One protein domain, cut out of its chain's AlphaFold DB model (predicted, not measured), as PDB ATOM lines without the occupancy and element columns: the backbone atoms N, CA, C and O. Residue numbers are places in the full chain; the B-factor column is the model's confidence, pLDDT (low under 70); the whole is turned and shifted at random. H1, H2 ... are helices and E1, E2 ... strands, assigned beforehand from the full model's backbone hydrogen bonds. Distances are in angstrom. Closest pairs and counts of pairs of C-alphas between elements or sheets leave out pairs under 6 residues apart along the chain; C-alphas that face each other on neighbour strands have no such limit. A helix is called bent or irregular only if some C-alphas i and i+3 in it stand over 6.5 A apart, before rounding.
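What this domain is: This is residues 2 to 190 of the 288 residues of an uncharacterized protein of Chytriomyces confervae (UniProt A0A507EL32). Little regular structure: a seven-strand sheet forms a wall, H1 over E2 and E3 on one face, short H2 among long loops. Among 189 printed residues, H1 E1 E2 E3 E4 H2 E5 E6 E7, class mixed, hold 56; the mixed sheet runs E1 to E7 in order. It is compact, radius of gyration of the C-alphas 16.7 A, spans 49 by 41 by 27 A.

Where its parts are: Find C-alpha 5 at (36.243, -5.749, 37.966); H1 runs to residue 17, 18.4 A. Next find E1, 38 to 42; E2, 48 to 55, 23.8 A; E3, 66 to 74, 23.9 A; E4, 105 to 109; H2, 117 to 123, irregular, C-alphas 119 and 122 7.2 A apart; E5, 130 to 132; E6, 158 to 160; E7, 180 to 182, with C-alpha 182 at (53.530, -36.452, 44.166).

How they stand to each other: E1 E2 E3 is a meander, successive strands antiparallel neighbours: N 39 and O 51, 2.9 A; N 50 and O 72, 2.7 A. E4 and E5 are parallel, N 108 and O 132 2.7 A apart; with H2 between, they form a strand-helix-strand unit, crossover right-handed. H1 is on the sheet, height 9.6 A; its closest C-alphas to E3 are Gly 7 and Thr 67, 7.2 A. H1 has every O i to N i+4 pair within hydrogen-bond range; H2 has 0 of 3, and 3 of 4 i+3 pairs.

The domain as a whole: The printed part has no cut; E3 to E4 is a long link, 30 residues. Low confidence includes residues 22 to 38 and 184 to 190.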
ATOM      1  N   SER A   2      29.594 -12.801  40.387       64.81
ATOM      2  CA  SER A   2      30.703 -12.288  39.576       64.81
ATOM      3  C   SER A   2      31.856 -11.809  40.446       64.81
ATOM      4  O   SER A   2      31.628 -11.236  41.508       64.81
ATOM      5  N   LEU A   3      33.078 -12.008  39.959       72.62
ATOM      6  CA  LEU A   3      34.277 -11.371  40.500       72.62
ATOM      7  C   LEU A   3      34.163  -9.843  40.419       72.62
ATOM      8  O   LEU A   3      33.471  -9.309  39.546       72.62
ATOM      9  N   SER A   4      34.916  -9.143  41.271       77.50
ATOM     10  CA  SER A   4      35.150  -7.707  41.100       77.50
ATOM     11  C   SER A   4      35.792  -7.412  39.737       77.50
ATOM     12  O   SER A   4      36.456  -8.268  39.143       77.50
ATOM     13  N   THR A   5      35.635  -6.184  39.238       79.56
ATOM     14  CA  THR A   5      36.243  -5.749  37.966       79.56
ATOM     15  C   THR A   5      37.756  -5.981  37.954       79.56
ATOM     16  O   THR A   5      38.289  -6.510  36.978       79.56
ATOM     17  N   THR A   6      38.442  -5.663  39.056       81.06
ATOM     18  CA  THR A   6      39.887  -5.882  39.207       81.06
ATOM     19  C   THR A   6      40.236  -7.368  39.237       81.06
ATOM     20  O   THR A   6      41.125  -7.797  38.507       81.06
ATOM     21  N   GLY A   7      39.496  -8.189  39.993       81.62
ATOM     22  CA  GLY A   7      39.732  -9.635  40.036       81.62
ATOM     23  C   GLY A   7      39.523 -10.314  38.680       81.62
ATOM     24  O   GLY A   7      40.285 -11.193  38.282       81.62
ATOM     25  N   CYS A   8      38.534  -9.843  37.924       82.12
ATOM     26  CA  CYS A   8      38.294 -10.254  36.547       82.12
ATOM     27  C   CYS A   8      39.451  -9.868  35.610       82.12
ATOM     28  O   CYS A   8      39.872 -10.682  34.787       82.12
ATOM     29  N   ALA A   9      39.982  -8.647  35.728       83.56
ATOM     30  CA  ALA A   9      41.128  -8.188  34.941       83.56
ATOM     31  C   ALA A   9      42.406  -8.978  35.271       83.56
ATOM     32  O   ALA A   9      43.127  -9.392  34.364       83.56
ATOM     33  N   ASN A  10      42.637  -9.267  36.552       87.44
ATOM     34  CA  ASN A  10      43.763 -10.074  37.009       87.44
ATOM     35  C   ASN A  10      43.683 -11.507  36.473       87.44
ATOM     36  O   ASN A  10      44.657 -12.020  35.925       87.44
ATOM     37  N   LEU A  11      42.504 -12.130  36.533       87.81
ATOM     38  CA  LEU A  11      42.287 -13.461  35.969       87.81
ATOM     39  C   LEU A  11      42.487 -13.489  34.443       87.81
ATOM     40  O   LEU A  11      43.124 -14.401  33.918       87.81
ATOM     41  N   ARG A  12      41.998 -12.466  33.725       86.75
ATOM     42  CA  ARG A  12      42.269 -12.300  32.284       86.75
ATOM     43  C   ARG A  12      43.766 -12.238  32.013       86.75
ATOM     44  O   ARG A  12      44.235 -12.966  31.146       86.75
ATOM     45  N   SER A  13      44.493 -11.425  32.778       89.38
ATOM     46  CA  SER A  13      45.943 -11.256  32.648       89.38
ATOM     47  C   SER A  13      46.690 -12.594  32.754       89.38
ATOM     48  O   SER A  13      47.535 -12.900  31.906       89.38
ATOM     49  N   VAL A  14      46.309 -13.447  33.717       92.44
ATOM     50  CA  VAL A  14      46.842 -14.816  33.835       92.44
ATOM     51  C   VAL A  14      46.641 -15.596  32.534       92.44
ATOM     52  O   VAL A  14      47.611 -16.084  31.959       92.44
ATOM     53  N   PHE A  15      45.414 -15.684  32.021       91.00
ATOM     54  CA  PHE A  15      45.131 -16.471  30.815       91.00
ATOM     55  C   PHE A  15      45.793 -15.917  29.560       91.00
ATOM     56  O   PHE A  15      46.332 -16.687  28.764       91.00
ATOM     57  N   THR A  16      45.823 -14.594  29.409       90.12
ATOM     58  CA  THR A  16      46.520 -13.953  28.292       90.12
ATOM     59  C   THR A  16      48.025 -14.185  28.337       90.12
ATOM     60  O   THR A  16      48.633 -14.318  27.279       90.12
ATOM     61  N   SER A  17      48.626 -14.310  29.530       93.88
ATOM     62  CA  SER A  17      50.055 -14.633  29.667       93.88
ATOM     63  C   SER A  17      50.370 -15.998  29.052       93.88
ATOM     64  O   SER A  17      51.374 -16.162  28.372       93.88
ATOM     65  N   PHE A  18      49.459 -16.958  29.199       93.81
ATOM     66  CA  PHE A  18      49.551 -18.283  28.582       93.81
ATOM     67  C   PHE A  18      49.076 -18.320  27.117       93.81
ATOM     68  O   PHE A  18      48.973 -19.390  26.521       93.81
ATOM     69  N   GLY A  19      48.783 -17.166  26.512       89.81
ATOM     70  CA  GLY A  19      48.372 -17.056  25.115       89.81
ATOM     71  C   GLY A  19      46.925 -17.471  24.841       89.81
ATOM     72  O   GLY A  19      46.542 -17.591  23.678       89.81
ATOM     73  N   PHE A  20      46.097 -17.681  25.873       86.50
ATOM     74  CA  PHE A  20      44.674 -17.929  25.654       86.50
ATOM     75  C   PHE A  20      43.974 -16.644  25.200       86.50
ATOM     76  O   PHE A  20      44.135 -15.594  25.832       86.50
ATOM     77  N   PRO A  21      43.144 -16.708  24.145       75.38
ATOM     78  CA  PRO A  21      42.346 -15.573  23.730       75.38
ATOM     79  C   PRO A  21      41.270 -15.304  24.786       75.38
ATOM     80  O   PRO A  21      40.325 -16.073  24.954       75.38
ATOM     81  N   THR A  22      41.395 -14.192  25.500       63.41
ATOM     82  CA  THR A  22      40.320 -13.665  26.346       63.41
ATOM     83  C   THR A  22      39.561 -12.627  25.528       63.41
ATOM     84  O   THR A  22      40.161 -11.655  25.068       63.41
ATOM     85  N   ALA A  23      38.267 -12.824  25.280       55.81
ATOM     86  CA  ALA A  23      37.520 -11.946  24.387       55.81
ATOM     87  C   ALA A  23      37.480 -10.492  24.903       55.81
ATOM     88  O   ALA A  23      36.769 -10.161  25.850       55.81
ATOM     89  N   ALA A  24      38.230  -9.625  24.222       45.09
ATOM     90  CA  ALA A  24      37.655  -8.509  23.469       45.09
ATOM     91  C   ALA A  24      37.798  -8.707  21.937       45.09
ATOM     92  O   ALA A  24      37.402  -7.833  21.172       45.09
ATOM     93  N   SER A  25      38.352  -9.838  21.468       39.16
ATOM     94  CA  SER A  25      38.525 -10.156  20.045       39.16
ATOM     95  C   SER A  25      37.525 -11.226  19.575       39.16
ATOM     96  O   SER A  25      37.231 -12.206  20.257       39.16
ATOM     97  N   SER A  26      36.941 -10.981  18.410       36.72
ATOM     98  CA  SER A  26      35.596 -11.371  17.974       36.72
ATOM     99  C   SER A  26      35.429 -12.773  17.366       36.72
ATOM    100  O   SER A  26      34.534 -12.970  16.551       36.72
ATOM    101  N   THR A  27      36.233 -13.766  17.744       34.28
ATOM    102  CA  THR A  27      36.127 -15.126  17.161       34.28
ATOM    103  C   THR A  27      36.482 -16.228  18.159       34.28
ATOM    104  O   THR A  27      37.306 -17.096  17.890       34.28
ATOM    105  N   ALA A  28      35.842 -16.217  19.328       37.22
ATOM    106  CA  ALA A  28      35.811 -17.369  20.224       37.22
ATOM    107  C   ALA A  28      34.352 -17.787  20.430       37.22
ATOM    108  O   ALA A  28      33.528 -17.006  20.907       37.22
ATOM    109  N   SER A  29      34.024 -19.013  20.028       35.56
ATOM    110  CA  SER A  29      32.735 -19.646  20.294       35.56
ATOM    111  C   SER A  29      32.518 -19.736  21.809       35.56
ATOM    112  O   SER A  29      32.976 -20.682  22.442       35.56
ATOM    113  N   SER A  30      31.787 -18.765  22.368       37.16
ATOM    114  CA  SER A  30      31.274 -18.695  23.746       37.16
ATOM    115  C   SER A  30      32.310 -18.598  24.891       37.16
ATOM    116  O   SER A  30      33.380 -19.195  24.856       37.16
ATOM    117  N   THR A  31      31.922 -17.916  25.981       39.91
ATOM    118  CA  THR A  31      32.489 -18.023  27.355       39.91
ATOM    119  C   THR A  31      33.568 -17.028  27.847       39.91
ATOM    120  O   THR A  31      34.388 -17.372  28.687       39.91
ATOM    121  N   PHE A  32      33.529 -15.748  27.453       51.38
ATOM    122  CA  PHE A  32      34.071 -14.653  28.300       51.38
ATOM    123  C   PHE A  32      33.085 -13.500  28.632       51.38
ATOM    124  O   PHE A  32      33.543 -12.439  29.053       51.38
ATOM    125  N   PRO A  33      31.745 -13.590  28.459       45.28
ATOM    126  CA  PRO A  33      30.926 -12.385  28.598       45.28
ATOM    127  C   PRO A  33      30.775 -11.911  30.052       45.28
ATOM    128  O   PRO A  33      30.479 -10.740  30.264       45.28
ATOM    129  N   GLN A  34      31.010 -12.761  31.059       52.31
ATOM    130  CA  GLN A  34      30.924 -12.386  32.473       52.31
ATOM    131  C   GLN A  34      31.967 -13.171  33.271       52.31
ATOM    132  O   GLN A  34      32.022 -14.393  33.159       52.31
ATOM    133  N   CYS A  35      32.800 -12.494  34.068       61.72
ATOM    134  CA  CYS A  35      33.707 -13.130  35.031       61.72
ATOM    135  C   CYS A  35      32.907 -13.764  36.180       61.72
ATOM    136  O   CYS A  35      32.896 -13.266  37.304       61.72
ATOM    137  N   GLY A  36      32.160 -14.816  35.847       60.62
ATOM    138  CA  GLY A  36      31.349 -15.598  36.763       60.62
ATOM    139  C   GLY A  36      32.173 -16.606  37.557       60.62
ATOM    140  O   GLY A  36      33.369 -16.779  37.335       60.62
ATOM    141  N   CYS A  37      31.516 -17.307  38.481       62.62
ATOM    142  CA  CYS A  37      32.190 -18.177  39.449       62.62
ATOM    143  C   CYS A  37      32.839 -19.444  38.873       62.62
ATOM    144  O   CYS A  37      33.551 -20.146  39.590       62.62
ATOM    145  N   ARG A  38      32.603 -19.759  37.598       69.25
ATOM    146  CA  ARG A  38      33.306 -20.814  36.868       69.25
ATOM    147  C   ARG A  38      33.693 -20.288  35.503       69.25
ATOM    148  O   ARG A  38      32.865 -19.722  34.793       69.25
ATOM    149  N   PHE A  39      34.946 -20.511  35.160       71.75
ATOM    150  CA  PHE A  39      35.537 -20.112  33.906       71.75
ATOM    151  C   PHE A  39      36.211 -21.328  33.276       71.75
ATOM    152  O   PHE A  39      36.950 -22.041  33.957       71.75
ATOM    153  N   THR A  40      35.987 -21.508  31.977       75.75
ATOM    154  CA  THR A  40      36.701 -22.477  31.149       75.75
ATOM    155  C   THR A  40      36.894 -21.873  29.759       75.75
ATOM    156  O   THR A  40      35.927 -21.445  29.131       75.75
ATOM    157  N   VAL A  41      38.131 -21.861  29.267       75.19
ATOM    158  CA  VAL A  41      38.482 -21.561  27.873       75.19
ATOM    159  C   VAL A  41      39.182 -22.768  27.273       75.19
ATOM    160  O   VAL A  41      40.066 -23.371  27.880       75.19
ATOM    161  N   THR A  42      38.772 -23.127  26.060       74.19
ATOM    162  CA  THR A  42      39.332 -24.239  25.293       74.19
ATOM    163  C   THR A  42      39.508 -23.793  23.848       74.19
ATOM    164  O   THR A  42      38.555 -23.315  23.241       74.19
ATOM    165  N   VAL A  43      40.725 -23.906  23.308       70.56
ATOM    166  CA  VAL A  43      41.069 -23.354  21.978       70.56
ATOM    167  C   VAL A  43      41.170 -24.445  20.908       70.56
ATOM    168  O   VAL A  43      40.667 -24.264  19.806       70.56
ATOM    169  N   SER A  44      41.760 -25.601  21.225       67.88
ATOM    170  CA  SER A  44      41.951 -26.710  20.269       67.88
ATOM    171  C   SER A  44      41.617 -28.089  20.855       67.88
ATOM    172  O   SER A  44      42.185 -29.105  20.466       67.88
ATOM    173  N   GLY A  45      40.712 -28.134  21.836       70.12
ATOM    174  CA  GLY A  45      40.270 -29.362  22.518       70.12
ATOM    175  C   GLY A  45      41.266 -29.918  23.543       70.12
ATOM    176  O   GLY A  45      40.848 -30.483  24.547       70.12
ATOM    177  N   VAL A  46      42.566 -29.700  23.331       80.50
ATOM    178  CA  VAL A  46      43.642 -30.109  24.252       80.50
ATOM    179  C   VAL A  46      44.183 -28.960  25.101       80.50
ATOM    180  O   VAL A  46      44.685 -29.199  26.192       80.50
ATOM    181  N   GLN A  47      44.091 -27.723  24.608       88.44
ATOM    182  CA  GLN A  47      44.526 -26.528  25.330       88.44
ATOM    183  C   GLN A  47      43.388 -26.033  26.210       88.44
ATOM    184  O   GLN A  47      42.299 -25.748  25.698       88.44
ATOM    185  N   LYS A  48      43.634 -25.911  27.514       88.75
ATOM    186  CA  LYS A  48      42.593 -25.630  28.499       88.75
ATOM    187  C   LYS A  48      43.070 -24.626  29.541       88.75
ATOM    188  O   LYS A  48      44.138 -24.790  30.123       88.75
ATOM    189  N   ALA A  49      42.243 -23.627  29.808       89.94
ATOM    190  CA  ALA A  49      42.372 -22.745  30.957       89.94
ATOM    191  C   ALA A  49      41.072 -22.783  31.754       89.94
ATOM    192  O   ALA A  49      39.995 -22.686  31.174       89.94
ATOM    193  N   GLU A  50      41.156 -22.915  33.071       88.94
ATOM    194  CA  GLU A  50      40.013 -22.969  33.973       88.94
ATOM    195  C   GLU A  50      40.261 -22.150  35.228       88.94
ATOM    196  O   GLU A  50      41.393 -21.988  35.679       88.94
ATOM    197  N   ALA A  51      39.178 -21.660  35.813       88.88
ATOM    198  CA  ALA A  51      39.199 -21.058  37.126       88.88
ATOM    199  C   ALA A  51      37.861 -21.243  37.823       88.88
ATOM    200  O   ALA A  51      36.799 -21.277  37.193       88.88
ATOM    201  N   LYS A  52      37.917 -21.344  39.148       87.44
ATOM    202  CA  LYS A  52      36.735 -21.387  40.006       87.44
ATOM    203  C   LYS A  52      36.830 -20.294  41.051       87.44
ATOM    204  O   LYS A  52      37.922 -19.973  41.513       87.44
ATOM    205  N   CYS A  53      35.686 -19.735  41.415       82.62
ATOM    206  CA  CYS A  53      35.581 -18.801  42.524       82.62
ATOM    207  C   CYS A  53      35.084 -19.514  43.780       82.62
ATOM    208  O   CYS A  53      34.254 -20.420  43.700       82.62
ATOM    209  N   GLY A  54      35.561 -19.053  44.930       73.88
ATOM    210  CA  GLY A  54      35.028 -19.369  46.244       73.88
ATOM    211  C   GLY A  54      34.426 -18.126  46.890       73.88
ATOM    212  O   GLY A  54      34.823 -16.996  46.587       73.88
ATOM    213  N   GLU A  55      33.470 -18.345  47.784       65.56
ATOM    214  CA  GLU A  55      32.949 -17.294  48.651       65.56
ATOM    215  C   GLU A  55      34.043 -16.863  49.632       65.56
ATOM    216  O   GLU A  55      34.735 -17.691  50.237       65.56
ATOM    217  N   THR A  56      34.213 -15.557  49.810       63.56
ATOM    218  CA  THR A  56      34.765 -15.072  51.072       63.56
ATOM    219  C   THR A  56      33.668 -15.229  52.125       63.56
ATOM    220  O   THR A  56      32.500 -15.005  51.825       63.56
ATOM    221  N   ASN A  57      34.013 -15.659  53.343       55.78
ATOM    222  CA  ASN A  57      33.068 -15.782  54.463       55.78
ATOM    223  C   ASN A  57      32.562 -14.393  54.917       55.78
ATOM    224  O   ASN A  57      32.824 -13.978  56.044       55.78
ATOM    225  N   SER A  58      31.908 -13.641  54.036       53.31
ATOM    226  CA  SER A  58      31.200 -12.419  54.371       53.31
ATOM    227  C   SER A  58      29.825 -12.824  54.881       53.31
ATOM    228  O   SER A  58      29.040 -13.449  54.172       53.31
ATOM    229  N   THR A  59      29.532 -12.482  56.130       49.75
ATOM    230  CA  THR A  59      28.202 -12.634  56.736       49.75
ATOM    231  C   THR A  59      27.151 -11.715  56.101       49.75
ATOM    232  O   THR A  59      25.987 -11.770  56.489       49.75
ATOM    233  N   ASP A  60      27.543 -10.875  55.140       41.94
ATOM    234  CA  ASP A  60      26.671  -9.921  54.470       41.94
ATOM    235  C   ASP A  60      26.137 -10.509  53.152       41.94
ATOM    236  O   ASP A  60      26.752 -10.429  52.087       41.94
ATOM    237  N   ALA A  61      24.964 -11.144  53.225       42.53
ATOM    238  CA  ALA A  61      24.322 -11.862  52.117       42.53
ATOM    239  C   ALA A  61      23.968 -10.979  50.896       42.53
ATOM    240  O   ALA A  61      23.573 -11.503  49.852       42.53
ATOM    241  N   ALA A  62      24.101  -9.653  51.006       45.84
ATOM    242  CA  ALA A  62      23.830  -8.703  49.927       45.84
ATOM    243  C   ALA A  62      25.032  -8.471  48.989       45.84
ATOM    244  O   ALA A  62      24.836  -8.073  47.840       45.84
ATOM    245  N   VAL A  63      26.260  -8.753  49.441       47.91
ATOM    246  CA  VAL A  63      27.496  -8.632  48.651       47.91
ATOM    247  C   VAL A  63      28.397  -9.810  49.013       47.91
ATOM    248  O   VAL A  63      29.320  -9.704  49.815       47.91
ATOM    249  N   GLY A  64      28.103 -10.981  48.449       53.16
ATOM    250  CA  GLY A  64      29.062 -12.080  48.494       53.16
ATOM    251  C   GLY A  64      30.305 -11.661  47.713       53.16
ATOM    252  O   GLY A  64      30.259 -11.621  46.485       53.16
ATOM    253  N   ASP A  65      31.390 -11.313  48.400       65.50
ATOM    254  CA  ASP A  65      32.668 -11.014  47.761       65.50
ATOM    255  C   ASP A  65      33.261 -12.333  47.248       65.50
ATOM    256  O   ASP A  65      33.791 -13.153  48.003       65.50
ATOM    257  N   TRP A  66      33.113 -12.581  45.948       74.56
ATOM    258  CA  TRP A  66      33.670 -13.753  45.278       74.56
ATOM    259  C   TRP A  66      35.125 -13.502  44.906       74.56
ATOM    260  O   TRP A  66      35.488 -12.448  44.384       74.56
ATOM    261  N   THR A  67      35.959 -14.511  45.107       85.31
ATOM    262  CA  THR A  67      37.379 -14.482  44.745       85.31
ATOM    263  C   THR A  67      37.752 -15.794  44.081       85.31
ATOM    264  O   THR A  67      37.168 -16.834  44.373       85.31
ATOM    265  N   VAL A  68      38.715 -15.765  43.166       88.06
ATOM    266  CA  VAL A  68      39.240 -16.973  42.535       88.06
ATOM    267  C   VAL A  68      39.890 -17.847  43.601       88.06
ATOM    268  O   VAL A  68      40.764 -17.399  44.339       88.06
ATOM    269  N   SER A  69      39.440 -19.095  43.678       90.00
ATOM    270  CA  SER A  69      39.954 -20.116  44.586       90.00
ATOM    271  C   SER A  69      40.873 -21.116  43.891       90.00
ATOM    272  O   SER A  69      41.675 -21.767  44.551       90.00
ATOM    273  N   GLU A  70      40.747 -21.258  42.575       93.25
ATOM    274  CA  GLU A  70      41.456 -22.260  41.784       93.25
ATOM    275  C   GLU A  70      41.725 -21.704  40.389       93.25
ATOM    276  O   GLU A  70      40.817 -21.132  39.780       93.25
ATOM    277  N   ILE A  71      42.940 -21.902  39.881       94.75
ATOM    278  CA  ILE A  71      43.316 -21.646  38.488       94.75
ATOM    279  C   ILE A  71      44.001 -22.900  37.953       94.75
ATOM    280  O   ILE A  71      44.947 -23.396  38.562       94.75
ATOM    281  N   ARG A  72      43.557 -23.394  36.796       95.75
ATOM    282  CA  ARG A  72      44.205 -24.501  36.089       95.75
ATOM    283  C   ARG A  72      44.519 -24.128  34.656       95.75
ATOM    284  O   ARG A  72      43.649 -23.667  33.928       95.75
ATOM    285  N   ILE A  73      45.741 -24.399  34.234       96.19
ATOM    286  CA  ILE A  73      46.232 -24.245  32.875       96.19
ATOM    287  C   ILE A  73      46.821 -25.582  32.449       96.19
ATOM    288  O   ILE A  73      47.658 -26.151  33.150       96.19
ATOM    289  N   ALA A  74      46.384 -26.085  31.303       95.50
ATOM    290  CA  ALA A  74      46.895 -27.309  30.712       95.50
ATOM    291  C   ALA A  74      47.154 -27.087  29.225       95.50
ATOM    292  O   ALA A  74      46.266 -26.614  28.509       95.50
ATOM    293  N   ASN A  75      48.360 -27.449  28.773       94.19
ATOM    294  CA  ASN A  75      48.764 -27.360  27.372       94.19
ATOM    295  C   ASN A  75      48.482 -25.973  26.767       94.19
ATOM    296  O   ASN A  75      47.710 -25.865  25.818       94.19
ATOM    297  N   PRO A  76      48.994 -24.878  27.350       94.56
ATOM    298  CA  PRO A  76      48.692 -23.544  26.854       94.56
ATOM    299  C   PRO A  76      49.324 -23.259  25.480       94.56
ATOM    300  O   PRO A  76      50.341 -23.858  25.129       94.56
ATOM    301  N   PRO A  77      48.773 -22.300  24.713       92.19
ATOM    302  CA  PRO A  77      49.407 -21.785  23.497       92.19
ATOM    303  C   PRO A  77      50.832 -21.247  23.700       92.19
ATOM    304  O   PRO A  77      51.661 -21.365  22.799       92.19
ATOM    305  N   ALA A  78      51.108 -20.646  24.859       94.00
ATOM    306  CA  ALA A  78      52.418 -20.119  25.219       94.00
ATOM    307  C   ALA A  78      52.950 -20.779  26.497       94.00
ATOM    308  O   ALA A  78      52.245 -20.868  27.503       94.00
ATOM    309  N   VAL A  79      54.219 -21.189  26.455       95.94
ATOM    310  CA  VAL A  79      54.953 -21.748  27.599       95.94
ATOM    311  C   VAL A  79      55.674 -20.620  28.324       95.94
ATOM    312  O   VAL A  79      56.410 -19.856  27.697       95.94
ATOM    313  N   LEU A  80      55.499 -20.517  29.639       96.81
ATOM    314  CA  LEU A  80      56.082 -19.432  30.420       96.81
ATOM    315  C   LEU A  80      57.363 -19.847  31.148       96.81
ATOM    316  O   LEU A  80      57.438 -20.900  31.777       96.81
ATOM    317  N   ALA A  81      58.372 -18.976  31.105       96.31
ATOM    318  CA  ALA A  81      59.620 -19.146  31.854       96.31
ATOM    319  C   ALA A  81      59.561 -18.568  33.281       96.31
ATOM    320  O   ALA A  81      60.542 -18.652  34.019       96.31
ATOM    321  N   GLN A  82      58.439 -17.944  33.649       94.88
ATOM    322  CA  GLN A  82      58.156 -17.310  34.938       94.88
ATOM    323  C   GLN A  82      56.647 -17.379  35.195       94.88
ATOM    324  O   GLN A  82      55.863 -17.436  34.248       94.88
ATOM    325  N   PHE A  83      56.220 -17.353  36.456       94.88
ATOM    326  CA  PHE A  83      54.797 -17.199  36.755       94.88
ATOM    327  C   PHE A  83      54.269 -15.847  36.240       94.88
ATOM    328  O   PHE A  83      55.021 -14.869  36.209       94.88
ATOM    329  N   PRO A  84      52.982 -15.757  35.860       94.56
ATOM    330  CA  PRO A  84      52.337 -14.482  35.566       94.56
ATOM    331  C   PRO A  84      52.565 -13.474  36.697       94.56
ATOM    332  O   PRO A  84      52.319 -13.790  37.857       94.56
ATOM    333  N   SER A  85      52.982 -12.250  36.368       91.38
ATOM    334  CA  SER A  85      53.340 -11.229  37.366       91.38
ATOM    335  C   SER A  85      52.203 -10.894  38.330       91.38
ATOM    336  O   SER A  85      52.447 -10.588  39.486       91.38
ATOM    337  N   VAL A  86      50.951 -11.012  37.889       90.56
ATOM    338  CA  VAL A  86      49.766 -10.811  38.737       90.56
ATOM    339  C   VAL A  86      49.598 -11.883  39.823       90.56
ATOM    340  O   VAL A  86      48.853 -11.674  40.770       90.56
ATOM    341  N   LEU A  87      50.264 -13.032  39.686       90.38
ATOM    342  CA  LEU A  87      50.343 -14.074  40.713       90.38
ATOM    343  C   LEU A  87      51.585 -13.925  41.595       90.38
ATOM    344  O   LEU A  87      51.728 -14.681  42.545       90.38
ATOM    345  N   ILE A  88      52.480 -12.993  41.270       87.56
ATOM    346  CA  ILE A  88      53.719 -12.758  41.996       87.56
ATOM    347  C   ILE A  88      53.570 -11.460  42.770       87.56
ATOM    348  O   ILE A  88      53.588 -10.366  42.204       87.56
ATOM    349  N   THR A  89      53.464 -11.580  44.082       71.81
ATOM    350  CA  THR A  89      53.628 -10.434  44.967       71.81
ATOM    351  C   THR A  89      55.087 -10.517  45.482       71.81
ATOM    352  O   THR A  89      55.510 -11.602  45.863       71.81
ATOM    353  N   PRO A  90      55.925  -9.453  45.459       59.50
ATOM    354  CA  PRO A  90      57.321  -9.522  45.963       59.50
ATOM    355  C   PRO A  90      57.510  -9.162  47.465       59.50
ATOM    356  O   PRO A  90      57.434  -7.977  47.799       59.50
ATOM    357  N   GLY A  91      57.705 -10.115  48.392       54.12
ATOM    358  CA  GLY A  91      57.969  -9.839  49.827       54.12
ATOM    359  C   GLY A  91      57.267 -10.738  50.876       54.12
ATOM    360  O   GLY A  91      56.207 -11.301  50.654       54.12
ATOM    361  N   ALA A  92      57.832 -10.831  52.087       42.97
ATOM    362  CA  ALA A  92      57.514 -11.871  53.088       42.97
ATOM    363  C   ALA A  92      56.162 -11.773  53.850       42.97
ATOM    364  O   ALA A  92      55.880 -12.632  54.675       42.97
ATOM    365  N   ASN A  93      55.323 -10.754  53.619       51.91
ATOM    366  CA  ASN A  93      54.080 -10.507  54.387       51.91
ATOM    367  C   ASN A  93      52.869 -10.230  53.486       51.91
ATOM    368  O   ASN A  93      52.058  -9.339  53.750       51.91
ATOM    369  N   GLN A  94      52.800 -10.907  52.347       60.12
ATOM    370  CA  GLN A  94      52.046 -10.353  51.242       60.12
ATOM    371  C   GLN A  94      50.569 -10.673  51.207       60.12
ATOM    372  O   GLN A  94      50.125 -11.821  51.185       60.12
ATOM    373  N   ALA A  95      49.816  -9.578  51.128       64.69
ATOM    374  CA  ALA A  95      48.431  -9.587  50.733       64.69
ATOM    375  C   ALA A  95      48.292 -10.285  49.377       64.69
ATOM    376  O   ALA A  95      49.077 -10.072  48.448       64.69
ATOM    377  N   ASN A  96      47.262 -11.115  49.279       75.69
ATOM    378  CA  ASN A  96      46.849 -11.662  48.005       75.69
ATOM    379  C   ASN A  96      46.408 -10.512  47.088       75.69
ATOM    380  O   ASN A  96      45.702  -9.611  47.551       75.69
ATOM    381  N   PRO A  97      46.774 -10.545  45.802       79.25
ATOM    382  CA  PRO A  97      46.317  -9.547  44.848       79.25
ATOM    383  C   PRO A  97      44.792  -9.598  44.710       79.25
ATOM    384  O   PRO A  97      44.156 -10.640  44.919       79.25
ATOM    385  N   ASP A  98      44.198  -8.462  44.343       80.38
ATOM    386  CA  ASP A  98      42.750  -8.320  44.213       80.38
ATOM    387  C   ASP A  98      42.148  -9.432  43.346       80.38
ATOM    388  O   ASP A  98      42.606  -9.724  42.239       80.38
ATOM    389  N   GLY A  99      41.095 -10.064  43.857       79.38
ATOM    390  CA  GLY A  99      40.445 -11.195  43.203       79.38
ATOM    391  C   GLY A  99      41.083 -12.556  43.469       79.38
ATOM    392  O   GLY A  99      40.400 -13.549  43.227       79.38
ATOM    393  N   PHE A 100      42.290 -12.642  44.036       86.88
ATOM    394  CA  PHE A 100      42.958 -13.895  44.445       86.88
ATOM    395  C   PHE A 100      43.058 -14.041  45.974       86.88
ATOM    396  O   PHE A 100      43.815 -14.863  46.488       86.88
ATOM    397  N   GLY A 101      42.247 -13.275  46.713       81.06
ATOM    398  CA  GLY A 101      42.134 -13.267  48.173       81.06
ATOM    399  C   GLY A 101      41.960 -14.633  48.844       81.06
ATOM    400  O   GLY A 101      42.292 -14.766  50.020       81.06
ATOM    401  N   ARG A 102      41.461 -15.646  48.125       85.88
ATOM    402  CA  ARG A 102      41.351 -17.037  48.603       85.88
ATOM    403  C   ARG A 102      41.853 -18.047  47.570       85.88
ATOM    404  O   ARG A 102      41.322 -19.157  47.519       85.88
ATOM    405  N   LEU A 103      42.827 -17.675  46.744       90.19
ATOM    406  CA  LEU A 103      43.415 -18.585  45.766       90.19
ATOM    407  C   LEU A 103      44.161 -19.704  46.496       90.19
ATOM    408  O   LEU A 103      45.160 -19.440  47.153       90.19
ATOM    409  N   LYS A 104      43.643 -20.928  46.397       92.56
ATOM    410  CA  LYS A 104      44.148 -22.125  47.082       92.56
ATOM    411  C   LYS A 104      44.936 -23.022  46.146       92.56
ATOM    412  O   LYS A 104      45.978 -23.548  46.518       92.56
ATOM    413  N   GLU A 105      44.451 -23.174  44.922       95.62
ATOM    414  CA  GLU A 105      45.020 -24.132  43.986       95.62
ATOM    415  C   GLU A 105      45.496 -23.457  42.704       95.62
ATOM    416  O   GLU A 105      44.763 -22.701  42.056       95.62
ATOM    417  N   LEU A 106      46.730 -23.783  42.334       97.50
ATOM    418  CA  LEU A 106      47.335 -23.439  41.062       97.50
ATOM    419  C   LEU A 106      47.756 -24.723  40.358       97.50
ATOM    420  O   LEU A 106      48.533 -25.501  40.901       97.50
ATOM    421  N   ALA A 107      47.282 -24.922  39.134       97.81
ATOM    422  CA  ALA A 107      47.762 -25.984  38.266       97.81
ATOM    423  C   ALA A 107      48.304 -25.389  36.964       97.81
ATOM    424  O   ALA A 107      47.579 -24.714  36.238       97.81
ATOM    425  N   PHE A 108      49.563 -25.664  36.650       98.00
ATOM    426  CA  PHE A 108      50.238 -25.293  35.414       98.00
ATOM    427  C   PHE A 108      50.870 -26.550  34.822       98.00
ATOM    428  O   PHE A 108      52.028 -26.863  35.080       98.00
ATOM    429  N   THR A 109      50.099 -27.287  34.030       97.25
ATOM    430  CA  THR A 109      50.456 -28.638  33.578       97.25
ATOM    431  C   THR A 109      50.693 -28.714  32.074       97.25
ATOM    432  O   THR A 109      50.224 -27.860  31.317       97.25
ATOM    433  N   ASN A 110      51.349 -29.787  31.629       96.12
ATOM    434  CA  ASN A 110      51.498 -30.139  30.215       96.12
ATOM    435  C   ASN A 110      52.151 -29.014  29.393       96.12
ATOM    436  O   ASN A 110      51.497 -28.391  28.564       96.12
ATOM    437  N   ASN A 111      53.441 -28.750  29.611       95.69
ATOM    438  CA  ASN A 111      54.195 -27.656  28.980       95.69
ATOM    439  C   ASN A 111      53.607 -26.255  29.239       95.69
ATOM    440  O   ASN A 111      53.668 -25.388  28.374       95.69
ATOM    441  N   ALA A 112      53.043 -26.004  30.417       97.06
ATOM    442  CA  ALA A 112      52.681 -24.651  30.822       97.06
ATOM    443  C   ALA A 112      53.892 -23.822  31.263       97.06
ATOM    444  O   ALA A 112      53.959 -22.625  30.982       97.06
ATOM    445  N   LEU A 113      54.860 -24.454  31.924       97.56
ATOM    446  CA  LEU A 113      56.047 -23.806  32.469       97.56
ATOM    447  C   LEU A 113      57.331 -24.419  31.902       97.56
ATOM    448  O   LEU A 113      57.373 -25.582  31.506       97.56
ATOM    449  N   THR A 114      58.404 -23.632  31.879       97.06
ATOM    450  CA  THR A 114      59.732 -24.064  31.423       97.06
ATOM    451  C   THR A 114      60.846 -23.320  32.155       97.06
ATOM    452  O   THR A 114      60.616 -22.287  32.785       97.06
ATOM    453  N   GLY A 115      62.077 -23.825  32.069       95.25
ATOM    454  CA  GLY A 115      63.259 -23.144  32.581       95.25
ATOM    455  C   GLY A 115      63.160 -22.841  34.077       95.25
ATOM    456  O   GLY A 115      62.707 -23.667  34.862       95.25
ATOM    457  N   ALA A 116      63.590 -21.644  34.473       93.44
ATOM    458  CA  ALA A 116      63.700 -21.228  35.870       93.44
ATOM    459  C   ALA A 116      62.383 -20.724  36.499       93.44
ATOM    460  O   ALA A 116      62.433 -19.990  37.487       93.44
ATOM    461  N   ALA A 117      61.214 -21.096  35.961       94.81
ATOM    462  CA  ALA A 117      59.921 -20.570  36.414       94.81
ATOM    463  C   ALA A 117      59.681 -20.745  37.923       94.81
ATOM    464  O   ALA A 117      59.142 -19.849  38.572       94.81
ATOM    465  N   LEU A 118      60.157 -21.855  38.499       93.56
ATOM    466  CA  LEU A 118      59.999 -22.170  39.922       93.56
ATOM    467  C   LEU A 118      60.802 -21.259  40.866       93.56
ATOM    468  O   LEU A 118      60.570 -21.304  42.070       93.56
ATOM    469  N   ARG A 119      61.701 -20.397  40.365       90.19
ATOM    470  CA  ARG A 119      62.382 -19.395  41.210       90.19
ATOM    471  C   ARG A 119      61.410 -18.386  41.815       90.19
ATOM    472  O   ARG A 119      61.622 -17.953  42.935       90.19
ATOM    473  N   GLY A 120      60.329 -18.061  41.107       88.12
ATOM    474  CA  GLY A 120      59.289 -17.159  41.607       88.12
ATOM    475  C   GLY A 120      58.270 -17.828  42.534       88.12
ATOM    476  O   GLY A 120      57.304 -17.182  42.919       88.12
ATOM    477  N   ALA A 121      58.428 -19.115  42.868       90.81
ATOM    478  CA  ALA A 121      57.419 -19.850  43.632       90.81
ATOM    479  C   ALA A 121      57.277 -19.357  45.086       90.81
ATOM    480  O   ALA A 121      56.210 -19.515  45.670       90.81
ATOM    481  N   GLU A 122      58.317 -18.733  45.658       88.62
ATOM    482  CA  GLU A 122      58.260 -18.116  46.998       88.62
ATOM    483  C   GLU A 122      57.369 -16.864  47.051       88.62
ATOM    484  O   GLU A 122      56.912 -16.462  48.114       88.62
ATOM    485  N   ALA A 123      57.098 -16.269  45.889       88.75
ATOM    486  CA  ALA A 123      56.320 -15.047  45.733       88.75
ATOM    487  C   ALA A 123      54.858 -15.313  45.317       88.75
ATOM    488  O   ALA A 123      54.120 -14.386  44.976       88.75
ATOM    489  N   LEU A 124      54.434 -16.584  45.317       90.88
ATOM    490  CA  LEU A 124      53.043 -16.960  45.067       90.88
ATOM    491  C   LEU A 124      52.122 -16.489  46.208       90.88
ATOM    492  O   LEU A 124      52.579 -16.297  47.337       90.88
ATOM    493  N   PRO A 125      50.805 -16.337  45.960       89.38
ATOM    494  CA  PRO A 125      49.880 -15.837  46.969       89.38
ATOM    495  C   PRO A 125      49.860 -16.727  48.219       89.38
ATOM    496  O   PRO A 125      49.990 -17.954  48.149       89.38
ATOM    497  N   THR A 126      49.670 -16.108  49.383       87.31
ATOM    498  CA  THR A 126      49.863 -16.753  50.695       87.31
ATOM    499  C   THR A 126      48.853 -17.856  50.997       87.31
ATOM    500  O   THR A 126      49.090 -18.685  51.868       87.31
ATOM    501  N   TRP A 127      47.732 -17.886  50.276       88.19
ATOM    502  CA  TRP A 127      46.676 -18.886  50.451       88.19
ATOM    503  C   TRP A 127      46.831 -20.108  49.543       88.19
ATOM    504  O   TRP A 127      46.057 -21.056  49.696       88.19
ATOM    505  N   VAL A 128      47.803 -20.098  48.623       91.38
ATOM    506  CA  VAL A 128      48.043 -21.222  47.716       91.38
ATOM    507  C   VAL A 128      48.594 -22.388  48.519       91.38
ATOM    508  O   VAL A 128      49.734 -22.348  48.956       91.38
ATOM    509  N   ASN A 129      47.791 -23.434  48.692       92.38
ATOM    510  CA  ASN A 129      48.159 -24.642  49.422       92.38
ATOM    511  C   ASN A 129      48.492 -25.819  48.488       92.38
ATOM    512  O   ASN A 129      49.194 -26.743  48.903       92.38
ATOM    513  N   VAL A 130      48.009 -25.782  47.241       95.44
ATOM    514  CA  VAL A 130      48.213 -26.823  46.225       95.44
ATOM    515  C   VAL A 130      48.838 -26.215  44.971       95.44
ATOM    516  O   VAL A 130      48.286 -25.281  44.384       95.44
ATOM    517  N   LEU A 131      49.962 -26.787  44.540       96.75
ATOM    518  CA  LEU A 131      50.661 -26.442  43.308       96.75
ATOM    519  C   LEU A 131      50.856 -27.690  42.435       96.75
ATOM    520  O   LEU A 131      51.671 -28.554  42.736       96.75
ATOM    521  N   ASP A 132      50.148 -27.780  41.319       97.25
ATOM    522  CA  ASP A 132      50.351 -28.834  40.324       97.25
ATOM    523  C   ASP A 132      51.164 -28.290  39.147       97.25
ATOM    524  O   ASP A 132      50.737 -27.391  38.431       97.25
ATOM    525  N   ILE A 133      52.356 -28.834  38.944       97.00
ATOM    526  CA  ILE A 133      53.280 -28.488  37.863       97.00
ATOM    527  C   ILE A 133      53.576 -29.700  36.981       97.00
ATOM    528  O   ILE A 133      54.642 -29.772  36.373       97.00
ATOM    529  N   SER A 134      52.677 -30.676  36.909       96.12
ATOM    530  CA  SER A 134      52.932 -31.939  36.212       96.12
ATOM    531  C   SER A 134      53.147 -31.771  34.700       96.12
ATOM    532  O   SER A 134      52.510 -30.951  34.040       96.12
ATOM    533  N   TYR A 135      54.017 -32.600  34.129       95.75
ATOM    534  CA  TYR A 135      54.323 -32.717  32.703       95.75
ATOM    535  C   TYR A 135      54.888 -31.437  32.071       95.75
ATOM    536  O   TYR A 135      54.492 -31.021  30.984       95.75
ATOM    537  N   ASN A 136      55.853 -30.819  32.741       96.31
ATOM    538  CA  ASN A 136      56.681 -29.719  32.256       96.31
ATOM    539  C   ASN A 136      58.164 -30.159  32.217       96.31
ATOM    540  O   ASN A 136      58.965 -29.770  33.072       96.31
ATOM    541  N   PRO A 137      58.572 -30.972  31.225       92.19
ATOM    542  CA  PRO A 137      59.851 -31.693  31.241       92.19
ATOM    543  C   PRO A 137      61.099 -30.794  31.270       92.19
ATOM    544  O   PRO A 137      62.162 -31.225  31.716       92.19
ATOM    545  N   ASN A 138      60.970 -29.543  30.818       94.44
ATOM    546  CA  ASN A 138      62.053 -28.560  30.748       94.44
ATOM    547  C   ASN A 138      62.115 -27.619  31.965       94.44
ATOM    548  O   ASN A 138      62.853 -26.632  31.933       94.44
ATOM    549  N   LEU A 139      61.337 -27.876  33.022       93.38
ATOM    550  CA  LEU A 139      61.444 -27.129  34.274       93.38
ATOM    551  C   LEU A 139      62.782 -27.394  34.962       93.38
ATOM    552  O   LEU A 139      63.220 -28.534  35.091       93.38
ATOM    553  N   GLN A 140      63.407 -26.325  35.445       92.69
ATOM    554  CA  GLN A 140      64.510 -26.398  36.393       92.69
ATOM    555  C   GLN A 140      63.967 -26.659  37.808       92.69
ATOM    556  O   GLN A 140      62.801 -26.357  38.073       92.69
ATOM    557  N   PRO A 141      64.795 -27.192  38.725       90.12
ATOM    558  CA  PRO A 141      64.408 -27.375  40.118       90.12
ATOM    559  C   PRO A 141      63.929 -26.075  40.784       90.12
ATOM    560  O   PRO A 141      64.280 -24.970  40.359       90.12
ATOM    561  N   PHE A 142      63.186 -26.219  41.884       90.56
ATOM    562  CA  PHE A 142      62.946 -25.115  42.815       90.56
ATOM    563  C   PHE A 142      64.269 -24.497  43.278       90.56
ATOM    564  O   PHE A 142      65.288 -25.183  43.391       90.56
ATOM    565  N   SER A 143      64.244 -23.197  43.572       85.75
ATOM    566  CA  SER A 143      65.421 -22.540  44.129       85.75
ATOM    567  C   SER A 143      65.692 -23.062  45.540       85.75
ATOM    568  O   SER A 143      64.768 -23.205  46.338       85.75
ATOM    569  N   SER A 144      66.958 -23.333  45.859       83.06
ATOM    570  CA  SER A 144      67.394 -23.647  47.227       83.06
ATOM    571  C   SER A 144      67.652 -22.390  48.063       83.06
ATOM    572  O   SER A 144      67.831 -22.485  49.274       83.06
ATOM    573  N   VAL A 145      67.709 -21.228  47.407       84.31
ATOM    574  CA  VAL A 145      67.932 -19.917  48.018       84.31
ATOM    575  C   VAL A 145      66.918 -18.908  47.484       84.31
ATOM    576  O   VAL A 145      66.626 -18.892  46.288       84.31
ATOM    577  N   SER A 146      66.384 -18.080  48.370       83.19
ATOM    578  CA  SER A 146      65.565 -16.920  48.028       83.19
ATOM    579  C   SER A 146      66.396 -15.853  47.318       83.19
ATOM    580  O   SER A 146      67.634 -15.900  47.319       83.19
ATOM    581  N   GLU A 147      65.736 -14.823  46.787       79.06
ATOM    582  CA  GLU A 147      66.429 -13.617  46.304       79.06
ATOM    583  C   GLU A 147      67.294 -12.947  47.390       79.06
ATOM    584  O   GLU A 147      68.315 -12.330  47.086       79.06
ATOM    585  N   ALA A 148      66.931 -13.114  48.667       79.81
ATOM    586  CA  ALA A 148      67.679 -12.604  49.817       79.81
ATOM    587  C   ALA A 148      68.836 -13.522  50.267       79.81
ATOM    588  O   ALA A 148      69.519 -13.215  51.246       79.81
ATOM    589  N   GLY A 149      69.063 -14.654  49.591       83.12
ATOM    590  CA  GLY A 149      70.112 -15.620  49.936       83.12
ATOM    591  C   GLY A 149      69.791 -16.506  51.147       83.12
ATOM    592  O   GLY A 149      70.684 -17.159  51.684       83.12
ATOM    593  N   THR A 150      68.533 -16.540  51.589       85.62
ATOM    594  CA  THR A 150      68.055 -17.389  52.691       85.62
ATOM    595  C   THR A 150      67.345 -18.629  52.160       85.62
ATOM    596  O   THR A 150      67.092 -18.739  50.965       85.62
ATOM    597  N   ALA A 151      66.988 -19.573  53.031       84.38
ATOM    598  CA  ALA A 151      66.066 -20.633  52.628       84.38
ATOM    599  C   ALA A 151      64.709 -20.008  52.211       84.38
ATOM    600  O   ALA A 151      64.231 -19.107  52.911       84.38
ATOM    601  N   PRO A 152      64.115 -20.433  51.081       85.75
ATOM    602  CA  PRO A 152      62.870 -19.865  50.568       85.75
ATOM    603  C   PRO A 152      61.676 -20.228  51.454       85.75
ATOM    604  O   PRO A 152      61.621 -21.309  52.049       85.75
ATOM    605  N   TYR A 153      60.703 -19.322  51.522       88.25
ATOM    606  CA  TYR A 153      59.447 -19.536  52.234       88.25
ATOM    607  C   TYR A 153      58.340 -19.808  51.214       88.25
ATOM    608  O   TYR A 153      58.024 -18.951  50.395       88.25
ATOM    609  N   TYR A 154      57.758 -21.004  51.251       89.00
ATOM    610  CA  TYR A 154      56.673 -21.396  50.350       89.00
ATOM    611  C   TYR A 154      55.338 -21.437  51.100       89.00
ATOM    612  O   TYR A 154      55.293 -21.894  52.243       89.00
ATOM    613  N   SER A 155      54.258 -20.989  50.450       88.31
ATOM    614  CA  SER A 155      52.887 -21.051  50.984       88.31
ATOM    615  C   SER A 155      52.207 -22.410  50.788       88.31
ATOM    616  O   SER A 155      51.273 -22.738  51.517       88.31
ATOM    617  N   PHE A 156      52.679 -23.215  49.832       90.88
ATOM    618  CA  PHE A 156      52.041 -24.474  49.457       90.88
ATOM    619  C   PHE A 156      52.499 -25.666  50.301       90.88
ATOM    620  O   PHE A 156      53.672 -25.805  50.640       90.88
ATOM    621  N   GLU A 157      51.563 -26.575  50.575       92.00
ATOM    622  CA  GLU A 157      51.794 -27.824  51.307       92.00
ATOM    623  C   GLU A 157      51.841 -29.038  50.376       92.00
ATOM    624  O   GLU A 157      52.467 -30.043  50.705       92.00
ATOM    625  N   PHE A 158      51.178 -28.972  49.219       93.62
ATOM    626  CA  PHE A 158      51.056 -30.092  48.291       93.62
ATOM    627  C   PHE A 158      51.556 -29.700  46.907       93.62
ATOM    628  O   PHE A 158      51.073 -28.731  46.322       93.62
ATOM    629  N   VAL A 159      52.497 -30.481  46.374       94.62
ATOM    630  CA  VAL A 159      53.065 -30.283  45.039       94.62
ATOM    631  C   VAL A 159      52.887 -31.535  44.191       94.62
ATOM    632  O   VAL A 159      53.389 -32.601  44.543       94.62
ATOM    633  N   THR A 160      52.242 -31.414  43.036       95.00
ATOM    634  CA  THR A 160      52.241 -32.480  42.024       95.00
ATOM    635  C   THR A 160      53.279 -32.137  40.959       95.00
ATOM    636  O   THR A 160      53.248 -31.062  40.373       95.00
ATOM    637  N   GLN A 161      54.243 -33.024  40.740       92.81
ATOM    638  CA  GLN A 161      55.424 -32.824  39.895       92.81
ATOM    639  C   GLN A 161      55.671 -34.014  38.956       92.81
ATOM    640  O   GLN A 161      56.802 -34.258  38.529       92.81
ATOM    641  N   GLU A 162      54.627 -34.790  38.653       92.19
ATOM    642  CA  GLU A 162      54.717 -35.934  37.746       92.19
ATOM    643  C   GLU A 162      55.269 -35.505  36.381       92.19
ATOM    644  O   GLU A 162      54.981 -34.412  35.911       92.19
ATOM    645  N   GLY A 163      56.085 -36.335  35.728       90.06
ATOM    646  CA  GLY A 163      56.593 -36.028  34.386       90.06
ATOM    647  C   GLY A 163      57.643 -34.907  34.318       90.06
ATOM    648  O   GLY A 163      57.989 -34.486  33.215       90.06
ATOM    649  N   ASN A 164      58.176 -34.452  35.460       91.56
ATOM    650  CA  ASN A 164      59.251 -33.459  35.535       91.56
ATOM    651  C   ASN A 164      60.576 -34.111  35.980       91.56
ATOM    652  O   ASN A 164      60.818 -34.237  37.179       91.56
ATOM    653  N   PRO A 165      61.470 -34.510  35.057       87.69
ATOM    654  CA  PRO A 165      62.664 -35.288  35.401       87.69
ATOM    655  C   PRO A 165      63.704 -34.509  36.217       87.69
ATOM    656  O   PRO A 165      64.523 -35.121  36.893       87.69
ATOM    657  N   ASN A 166      63.681 -33.177  36.158       87.06
ATOM    658  CA  ASN A 166      64.654 -32.314  36.832       87.06
ATOM    659  C   ASN A 166      64.088 -31.640  38.090       87.06
ATOM    660  O   ASN A 166      64.816 -30.916  38.764       87.06
ATOM    661  N   VAL A 167      62.797 -31.810  38.391       88.38
ATOM    662  CA  VAL A 167      62.160 -31.118  39.516       88.38
ATOM    663  C   VAL A 167      62.202 -31.997  40.754       88.38
ATOM    664  O   VAL A 167      61.859 -33.176  40.742       88.38
ATOM    665  N   CYS A 168      62.637 -31.369  41.832       86.38
ATOM    666  CA  CYS A 168      62.832 -31.960  43.135       86.38
ATOM    667  C   CYS A 168      61.805 -31.427  44.117       86.38
ATOM    668  O   CYS A 168      61.406 -30.269  44.008       86.38
ATOM    669  N   CYS A 169      61.435 -32.239  45.109       87.69
ATOM    670  CA  CYS A 169      60.560 -31.756  46.169       87.69
ATOM    671  C   CYS A 169      61.283 -30.652  46.962       87.69
ATOM    672  O   CYS A 169      62.377 -30.917  47.471       87.69
ATOM    673  N   PRO A 170      60.741 -29.423  47.043       88.38
ATOM    674  CA  PRO A 170      61.411 -28.333  47.734       88.38
ATOM    675  C   PRO A 170      61.332 -28.507  49.251       88.38
ATOM    676  O   PRO A 170      60.362 -29.043  49.786       88.38
ATOM    677  N   SER A 171      62.336 -27.991  49.956       84.19
ATOM    678  CA  SER A 171      62.233 -27.696  51.384       84.19
ATOM    679  C   SER A 171      61.717 -26.268  51.583       84.19
ATOM    680  O   SER A 171      62.005 -25.383  50.780       84.19
ATOM    681  N   SER A 172      60.952 -26.040  52.652       81.44
ATOM    682  CA  SER A 172      60.479 -24.708  53.046       81.44
ATOM    683  C   SER A 172      61.214 -24.250  54.300       81.44
ATOM    684  O   SER A 172      61.452 -25.051  55.202       81.44
ATOM    685  N   ALA A 173      61.532 -22.960  54.386       82.50
ATOM    686  CA  ALA A 173      61.956 -22.322  55.633       82.50
ATOM    687  C   ALA A 173      60.798 -22.150  56.629       82.50
ATOM    688  O   ALA A 173      61.025 -21.765  57.775       82.50
ATOM    689  N   ASN A 174      59.560 -22.399  56.194       78.88
ATOM    690  CA  ASN A 174      58.384 -22.323  57.042       78.88
ATOM    691  C   ASN A 174      58.333 -23.521  58.010       78.88
ATOM    692  O   ASN A 174      58.110 -24.641  57.546       78.88
ATOM    693  N   PRO A 175      58.498 -23.317  59.333       73.56
ATOM    694  CA  PRO A 175      58.459 -24.413  60.300       73.56
ATOM    695  C   PRO A 175      57.076 -25.069  60.406       73.56
ATOM    696  O   PRO A 175      56.986 -26.215  60.842       73.56
ATOM    697  N   ASP A 176      56.019 -24.370  59.988       77.25
ATOM    698  CA  ASP A 176      54.636 -24.834  60.085       77.25
ATOM    699  C   ASP A 176      54.176 -25.614  58.839       77.25
ATOM    700  O   ASP A 176      53.108 -26.224  58.857       77.25
ATOM    701  N   ILE A 177      54.973 -25.631  57.760       78.81
ATOM    702  CA  ILE A 177      54.624 -26.289  56.493       78.81
ATOM    703  C   ILE A 177      55.604 -27.419  56.172       78.81
ATOM    704  O   ILE A 177      56.785 -27.205  55.899       78.81
ATOM    705  N   ALA A 178      55.069 -28.639  56.101       83.81
ATOM    706  CA  ALA A 178      55.762 -29.797  55.550       83.81
ATOM    707  C   ALA A 178      55.273 -30.067  54.119       83.81
ATOM    708  O   ALA A 178      54.165 -30.574  53.927       83.81
ATOM    709  N   ILE A 179      56.106 -29.745  53.124       88.44
ATOM    710  CA  ILE A 179      55.763 -29.913  51.705       88.44
ATOM    711  C   ILE A 179      55.714 -31.402  51.341       88.44
ATOM    712  O   ILE A 179      56.667 -32.152  51.552       88.44
ATOM    713  N   LYS A 180      54.590 -31.823  50.764       90.12
ATOM    714  CA  LYS A 180      54.328 -33.178  50.274       90.12
ATOM    715  C   LYS A 180      54.325 -33.169  48.754       90.12
ATOM    716  O   LYS A 180      53.539 -32.445  48.149       90.12
ATOM    717  N   CYS A 181      55.151 -34.013  48.142       89.31
ATOM    718  CA  CYS A 181      55.248 -34.103  46.686       89.31
ATOM    719  C   CYS A 181      54.648 -35.397  46.122       89.31
ATOM    720  O   CYS A 181      54.742 -36.457  46.743       89.31
ATOM    721  N   GLN A 182      54.056 -35.317  44.929       88.44
ATOM    722  CA  GLN A 182      53.530 -36.452  44.166       88.44
ATOM    723  C   GLN A 182      54.092 -36.471  42.733       88.44
ATOM    724  O   GLN A 182      54.114 -35.419  42.098       88.44
ATOM    725  N   PRO A 183      54.519 -37.630  42.190       73.50
ATOM    726  CA  PRO A 183      54.653 -38.923  42.862       73.50
ATOM    727  C   PRO A 183      55.711 -38.875  43.977       73.50
ATOM    728  O   PRO A 183      56.715 -38.174  43.881       73.50
ATOM    729  N   GLY A 184      55.449 -39.608  45.062       56.69
ATOM    730  CA  GLY A 184      56.152 -39.465  46.345       56.69
ATOM    731  C   GLY A 184      57.598 -39.965  46.401       56.69
ATOM    732  O   GLY A 184      58.200 -39.887  47.465       56.69
ATOM    733  N   LEU A 185      58.170 -40.484  45.311       46.38
ATOM    734  CA  LEU A 185      59.527 -41.038  45.271       46.38
ATOM    735  C   LEU A 185      60.090 -40.955  43.841       46.38
ATOM    736  O   LEU A 185      59.399 -41.360  42.908       46.38
ATOM    737  N   GLY A 186      61.355 -40.540  43.664       42.47
ATOM    738  CA  GLY A 186      62.149 -41.117  42.567       42.47
ATOM    739  C   GLY A 186      63.271 -40.314  41.917       42.47
ATOM    740  O   GLY A 186      64.177 -40.948  41.384       42.47
ATOM    741  N   VAL A 187      63.289 -38.980  41.947       44.88
ATOM    742  CA  VAL A 187      64.459 -38.257  41.420       44.88
ATOM    743  C   VAL A 187      65.384 -37.965  42.589       44.88
ATOM    744  O   VAL A 187      65.050 -37.178  43.470       44.88
ATOM    745  N   ALA A 188      66.519 -38.664  42.631       41.97
ATOM    746  CA  ALA A 188      67.602 -38.370  43.554       41.97
ATOM    747  C   ALA A 188      68.087 -36.945  43.278       41.97
ATOM    748  O   ALA A 188      68.902 -36.694  42.394       41.97
ATOM    749  N   CYS A 189      67.533 -36.001  44.020       53.78
ATOM    750  CA  CYS A 189      68.026 -34.644  44.064       53.78
ATOM    751  C   CYS A 189      69.443 -34.724  44.621       53.78
ATOM    752  O   CYS A 189      69.616 -35.293  45.706       53.78
ATOM    753  N   PRO A 190      70.468 -34.205  43.928       44.50
ATOM    754  CA  PRO A 190      71.726 -33.976  44.599       44.50
ATOM    755  C   PRO A 190      71.400 -33.041  45.760       44.50
ATOM    756  O   PRO A 190      71.009 -31.892  45.554       44.50
TER     757      PRO A 190